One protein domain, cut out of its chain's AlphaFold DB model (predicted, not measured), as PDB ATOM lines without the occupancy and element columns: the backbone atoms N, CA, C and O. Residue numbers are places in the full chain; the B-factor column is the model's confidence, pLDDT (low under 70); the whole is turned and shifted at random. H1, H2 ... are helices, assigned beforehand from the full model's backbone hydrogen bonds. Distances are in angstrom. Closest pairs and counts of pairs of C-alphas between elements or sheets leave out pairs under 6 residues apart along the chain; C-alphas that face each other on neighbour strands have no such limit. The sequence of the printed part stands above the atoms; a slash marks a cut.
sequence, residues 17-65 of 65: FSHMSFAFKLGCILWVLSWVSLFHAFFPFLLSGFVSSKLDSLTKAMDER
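Overview. This is residues 17 to 65 of the 65 residues of an uncharacterized protein of Rhodospirillaceae bacterium (UniProt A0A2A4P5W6). A long helix, H1, and a shorter one, H2, make a loose helical hairpin: after a loop at one end, residues 43 to 49, H2 folds back beside H1. The two arms come near each other at the first turn of H2 and spread as a narrow V from there, with little contact between them. The printed part has 49 residues, with two named helices, H1 then H2, and no named strand; the class is all helix. The whole is loose, with a radius of gyration of the C-alphas of 12.5 A, and is a rod spanning 38 by 18 by 9 A.

Along the chain. H1 is the longest helix, residues 17 to 42, 38.2 A from first to last C-alpha; it begins at C-alpha 17 (136.876, 209.597, 239.099) and ends at C-alpha 42 (169.051, 192.474, 250.527). H2, residues 50 to 63, is 20.1 A long and ends at C-alpha 63 (138.415, 190.254, 241.351).

Arrangement. H1 and H2 only just touch, with 3 pairs of C-alphas within 8 A. The closest C-alphas are those of Leu 33 and Val 51, 6.2 A apart. H1 touches H2 with residues 33 to 37 alone, and H2 touches H1 with residue 51 alone. Their lines stand at a shallow tilt of 21 degrees and they run opposite ways, a helical hairpin. Their centres are 11.3 A apart. In H1 and H2 every O i to N i+4 pair is within hydrogen-bond range.

Size, cuts and confidence. The two C-alphas farthest apart, those of Phe 17 and Phe 45, are 39.6 A apart, while the first and last printed C-alphas, those of Phe 17 and Arg 65, are 15.2 A apart. The printed part has no cut, and the link from H1 to H2, 7 residues, is short. The mean pLDDT of the printed part is 88.5; residue 65, the chain's last residue, is under 70.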
ATOM      1  N   PHE A  17     136.247 209.310 237.809       84.19
ATOM      2  CA  PHE A  17     136.876 209.597 239.099       84.19
ATOM      3  C   PHE A  17     137.075 208.351 239.971       84.19
ATOM      4  O   PHE A  17     138.124 208.218 240.603       84.19
ATOM      5  N   SER A  18     136.112 207.420 239.997       84.25
ATOM      6  CA  SER A  18     136.248 206.171 240.758       84.25
ATOM      7  C   SER A  18     137.346 205.268 240.192       84.25
ATOM      8  O   SER A  18     138.127 204.695 240.955       84.25
ATOM      9  N   HIS A  19     137.451 205.201 238.863       86.69
ATOM     10  CA  HIS A  19     138.466 204.417 238.172       86.69
ATOM     11  C   HIS A  19     139.856 205.032 238.356       86.69
ATOM     12  O   HIS A  19     140.785 204.344 238.771       86.69
ATOM     13  N   MET A  20     139.979 206.348 238.156       88.06
ATOM     14  CA  MET A  20     141.226 207.086 238.363       88.06
ATOM     15  C   MET A  20     141.716 206.981 239.813       88.06
ATOM     16  O   MET A  20     142.887 206.693 240.043       88.06
ATOM     17  N   SER A  21     140.833 207.175 240.799       89.69
ATOM     18  CA  SER A  21     141.208 207.083 242.216       89.69
ATOM     19  C   SER A  21     141.672 205.677 242.588       89.69
ATOM     20  O   SER A  21     142.655 205.522 243.314       89.69
ATOM     21  N   PHE A  22     140.994 204.648 242.073       88.88
ATOM     22  CA  PHE A  22     141.403 203.268 242.290       88.88
ATOM     23  C   PHE A  22     142.758 202.970 241.645       88.88
ATOM     24  O   PHE A  22     143.655 202.498 242.340       88.88
ATOM     25  N   ALA A  23     142.931 203.304 240.365       90.19
ATOM     26  CA  ALA A  23     144.184 203.098 239.643       90.19
ATOM     27  C   ALA A  23     145.355 203.825 240.322       90.19
ATOM     28  O   ALA A  23     146.431 203.252 240.484       90.19
ATOM     29  N   PHE A  24     145.131 205.053 240.799       93.19
ATOM     30  CA  PHE A  24     146.134 205.810 241.542       93.19
ATOM     31  C   PHE A  24     146.515 205.124 242.862       93.19
ATOM     32  O   PHE A  24     147.697 204.911 243.126       93.19
ATOM     33  N   LYS A  25     145.526 204.711 243.670       92.25
ATOM     34  CA  LYS A  25     145.773 203.981 244.926       92.25
ATOM     35  C   LYS A  25     146.521 202.670 244.682       92.25
ATOM     36  O   LYS A  25     147.481 202.384 245.394       92.25
ATOM     37  N   LEU A  26     146.104 201.905 243.675       93.00
ATOM     38  CA  LEU A  26     146.758 200.664 243.266       93.00
ATOM     39  C   LEU A  26     148.221 200.923 242.879       93.00
ATOM     40  O   LEU A  26     149.114 200.244 243.384       93.00
ATOM     41  N   GLY A  27     148.474 201.953 242.068       94.12
ATOM     42  CA  GLY A  27     149.820 202.371 241.677       94.12
ATOM     43  C   GLY A  27     150.705 202.733 242.872       94.12
ATOM     44  O   GLY A  27     151.832 202.251 242.961       94.12
ATOM     45  N   CYS A  28     150.193 203.505 243.836       95.88
ATOM     46  CA  CYS A  28     150.932 203.825 245.061       95.88
ATOM     47  C   CYS A  28     151.286 202.570 245.870       95.88
ATOM     48  O   CYS A  28     152.416 202.441 246.339       95.88
ATOM     49  N   ILE A  29     150.341 201.636 246.030       93.38
ATOM     50  CA  ILE A  29     150.575 200.401 246.788       93.38
ATOM     51  C   ILE A  29     151.628 199.530 246.095       93.38
ATOM     52  O   ILE A  29     152.558 199.062 246.753       93.38
ATOM     53  N   LEU A  30     151.523 199.345 244.775       94.31
ATOM     54  CA  LEU A  30     152.498 198.577 243.996       94.31
ATOM     55  C   LEU A  30     153.889 199.223 244.020       94.31
ATOM     56  O   LEU A  30     154.886 198.515 244.141       94.31
ATOM     57  N   TRP A  31     153.966 200.553 243.985       95.62
ATOM     58  CA  TRP A  31     155.230 201.277 244.116       95.62
ATOM     59  C   TRP A  31     155.896 201.018 245.474       95.62
ATOM     60  O   TRP A  31     157.076 200.671 245.523       95.62
ATOM     61  N   VAL A  32     155.144 201.092 246.579       93.75
ATOM     62  CA  VAL A  32     155.668 200.762 247.919       93.75
ATOM     63  C   VAL A  32     156.091 199.292 248.001       93.75
ATOM     64  O   VAL A  32     157.172 198.996 248.509       93.75
ATOM     65  N   LEU A  33     155.280 198.368 247.475       92.94
ATOM     66  CA  LEU A  33     155.611 196.939 247.454       92.94
ATOM     67  C   LEU A  33     156.878 196.646 246.647       92.94
ATOM     68  O   LEU A  33     157.661 195.794 247.061       92.94
ATOM     69  N   SER A  34     157.122 197.379 245.558       93.75
ATOM     70  CA  SER A  34     158.364 197.283 244.786       93.75
ATOM     71  C   SER A  34     159.581 197.610 245.651       93.75
ATOM     72  O   SER A  34     160.540 196.842 245.678       93.75
ATOM     73  N   TRP A  35     159.541 198.710 246.408       93.75
ATOM     74  CA  TRP A  35     160.631 199.066 247.324       93.75
ATOM     75  C   TRP A  35     160.812 198.033 248.427       93.75
ATOM     76  O   TRP A  35     161.932 197.604 248.690       93.75
ATOM     77  N   VAL A  36     159.717 197.587 249.040       91.00
ATOM     78  CA  VAL A  36     159.758 196.555 250.082       91.00
ATOM     79  C   VAL A  36     160.362 195.252 249.553       91.00
ATOM     80  O   VAL A  36     161.192 194.650 250.228       91.00
ATOM     81  N   SER A  37     160.002 194.841 248.335       90.69
ATOM     82  CA  SER A  37     160.570 193.658 247.687       90.69
ATOM     83  C   SER A  37     162.072 193.808 247.444       90.69
ATOM     84  O   SER A  37     162.815 192.850 247.643       90.69
ATOM     85  N   LEU A  38     162.531 194.999 247.046       92.00
ATOM     86  CA  LEU A  38     163.958 195.278 246.890       92.00
ATOM     87  C   LEU A  38     164.688 195.191 248.234       92.00
ATOM     88  O   LEU A  38     165.705 194.512 248.322       92.00
ATOM     89  N   PHE A  39     164.157 195.799 249.297       91.19
ATOM     90  CA  PHE A  39     164.745 195.687 250.638       91.19
ATOM     91  C   PHE A  39     164.794 194.238 251.136       91.19
ATOM     92  O   PHE A  39     165.813 193.824 251.687       91.19
ATOM     93  N   HIS A  40     163.739 193.453 250.903       87.50
ATOM     94  CA  HIS A  40     163.712 192.028 251.238       87.50
ATOM     95  C   HIS A  40     164.778 191.232 250.472       87.50
ATOM     96  O   HIS A  40     165.368 190.318 251.033       87.50
ATOM     97  N   ALA A  41     165.094 191.600 249.226       88.75
ATOM     98  CA  ALA A  41     166.157 190.937 248.469       88.75
ATOM     99  C   ALA A  41     167.547 191.107 249.117       88.75
ATOM    100  O   ALA A  41     168.357 190.186 249.068       88.75
ATOM    101  N   PHE A  42     167.816 192.252 249.759       91.56
ATOM    102  CA  PHE A  42     169.051 192.474 250.527       91.56
ATOM    103  C   PHE A  42     168.980 191.898 251.949       91.56
ATOM    104  O   PHE A  42     169.993 191.462 252.492       91.56
ATOM    105  N   PHE A  43     167.786 191.880 252.548       89.88
ATOM    106  CA  PHE A  43     167.532 191.396 253.905       89.88
ATOM    107  C   PHE A  43     166.395 190.359 253.906       89.88
ATOM    108  O   PHE A  43     165.280 190.667 254.342       89.88
ATOM    109  N   PRO A  44     166.663 189.112 253.472       79.50
ATOM    110  CA  PRO A  44     165.637 188.089 253.217       79.50
ATOM    111  C   PRO A  44     164.886 187.603 254.466       79.50
ATOM    112  O   PRO A  44     163.937 186.832 254.368       79.50
ATOM    113  N   PHE A  45     165.276 188.058 255.656       85.00
ATOM    114  CA  PHE A  45     164.615 187.736 256.923       85.00
ATOM    115  C   PHE A  45     163.561 188.776 257.333       85.00
ATOM    116  O   PHE A  45     162.668 188.475 258.121       85.00
ATOM    117  N   LEU A  46     163.646 190.005 256.818       76.50
ATOM    118  CA  LEU A  46     162.698 191.075 257.132       76.50
ATOM    119  C   LEU A  46     161.512 191.009 256.175       76.50
ATOM    120  O   LEU A  46     161.714 190.875 254.979       76.50
ATOM    121  N   LEU A  47     160.279 191.172 256.665       78.38
ATOM    122  CA  LEU A  47     159.072 191.269 255.819       78.38
ATOM    123  C   LEU A  47     158.758 189.992 255.009       78.38
ATOM    124  O   LEU A  47     158.066 190.053 253.989       78.38
ATOM    125  N   SER A  48     159.212 188.824 255.482       75.88
ATOM    126  CA  SER A  48     158.902 187.532 254.860       75.88
ATOM    127  C   SER A  48     157.385 187.333 254.754       75.88
ATOM    128  O   SER A  48     156.672 187.446 255.752       75.88
ATOM    129  N   GLY A  49     156.876 187.061 253.553       82.50
ATOM    130  CA  GLY A  49     155.441 186.862 253.315       82.50
ATOM    131  C   GLY A  49     154.591 188.141 253.280       82.50
ATOM    132  O   GLY A  49     153.446 188.077 252.832       82.50
ATOM    133  N   PHE A  50     155.120 189.309 253.670       87.19
ATOM    134  CA  PHE A  50     154.368 190.572 253.639       87.19
ATOM    135  C   PHE A  50     153.991 190.970 252.209       87.19
ATOM    136  O   PHE A  50     152.831 191.278 251.937       87.19
ATOM    137  N   VAL A  51     154.955 190.917 251.282       86.50
ATOM    138  CA  VAL A  51     154.724 191.253 249.867       86.50
ATOM    139  C   VAL A  51     153.683 190.314 249.256       86.50
ATOM    140  O   VAL A  51     152.711 190.778 248.665       86.50
ATOM    141  N   SER A  52     153.838 189.004 249.467       89.56
ATOM    142  CA  SER A  52     152.923 187.982 248.948       89.56
ATOM    143  C   SER A  52     151.506 188.130 249.509       89.56
ATOM    144  O   SER A  52     150.548 188.128 248.744       89.56
ATOM    145  N   SER A  53     151.359 188.333 250.823       91.88
ATOM    146  CA  SER A  53     150.050 188.536 251.459       91.88
ATOM    147  C   SER A  53     149.352 189.803 250.952       91.88
ATOM    148  O   SER A  53     148.144 189.797 250.710       91.88
ATOM    149  N   LYS A  54     150.104 190.892 250.746       92.31
ATOM    150  CA  LYS A  54     149.542 192.130 250.195       92.31
ATOM    151  C   LYS A  54     149.121 191.981 248.736       92.31
ATOM    152  O   LYS A  54     148.049 192.475 248.395       92.31
ATOM    153  N   LEU A  55     149.901 191.288 247.908       91.81
ATOM    154  CA  LEU A  55     149.526 190.995 246.519       91.81
ATOM    155  C   LEU A  55     148.271 190.119 246.426       91.81
ATOM    156  O   LEU A  55     147.393 190.416 245.619       91.81
ATOM    157  N   ASP A  56     148.141 189.102 247.279       94.06
ATOM    158  CA  ASP A  56     146.936 188.262 247.335       94.06
ATOM    159  C   ASP A  56     145.692 189.089 247.708       94.06
ATOM    160  O   ASP A  56     144.660 189.023 247.043       94.06
ATOM    161  N   SER A  57     145.813 189.964 248.714       92.56
ATOM    162  CA  SER A  57     144.729 190.874 249.103       92.56
ATOM    163  C   SER A  57     144.349 191.865 247.995       92.56
ATOM    164  O   SER A  57     143.169 192.180 247.855       92.56
ATOM    165  N   LEU A  58     145.321 192.374 247.232       92.06
ATOM    166  CA  LEU A  58     145.073 193.271 246.097       92.06
ATOM    167  C   LEU A  58     144.375 192.547 244.949       92.06
ATOM    168  O   LEU A  58     143.453 193.104 244.366       92.06
ATOM    169  N   THR A  59     144.791 191.312 244.667       92.31
ATOM    170  CA  THR A  59     144.198 190.473 243.619       92.31
ATOM    171  C   THR A  59     142.733 190.195 243.935       92.31
ATOM    172  O   THR A  59     141.870 190.486 243.116       92.31
ATOM    173  N   LYS A  60     142.425 189.788 245.172       92.12
ATOM    174  CA  LYS A  60     141.036 189.618 245.631       92.12
ATOM    175  C   LYS A  60     140.215 190.901 245.500       92.12
ATOM    176  O   LYS A  60     139.114 190.871 244.973       92.12
ATOM    177  N   ALA A  61     140.771 192.045 245.903       86.62
ATOM    178  CA  ALA A  61     140.089 193.335 245.781       86.62
ATOM    179  C   ALA A  61     139.888 193.801 244.323       86.62
ATOM    180  O   ALA A  61     139.079 194.697 244.075       86.62
ATOM    181  N   MET A  62     140.653 193.253 243.375       85.81
ATOM    182  CA  MET A  62     140.469 193.470 241.940       85.81
ATOM    183  C   MET A  62     139.435 192.512 241.345       85.81
ATOM    184  O   MET A  62     138.677 192.948 240.490       85.81
ATOM    185  N   ASP A  63     139.386 191.261 241.805       85.06
ATOM    186  CA  ASP A  63     138.415 190.254 241.351       85.06
ATOM    187  C   ASP A  63     136.998 190.511 241.894       85.06
ATOM    188  O   ASP A  63     136.010 190.179 241.246       85.06
ATOM    189  N   GLU A  64     136.884 191.112 243.081       76.81
ATOM    190  CA  GLU A  64     135.607 191.524 243.685       76.81
ATOM    191  C   GLU A  64     135.033 192.824 243.079       76.81
ATOM    192  O   GLU A  64     133.970 193.287 243.505       76.81
ATOM    193  N   ARG A  65     135.735 193.436 242.118       62.44
ATOM    194  CA  ARG A  65     135.323 194.665 241.422       62.44
ATOM    195  C   ARG A  65     134.693 194.393 240.066       62.44
ATOM    196  O   ARG A  65     133.789 195.189 239.724       62.44
TER     197      ARG A  65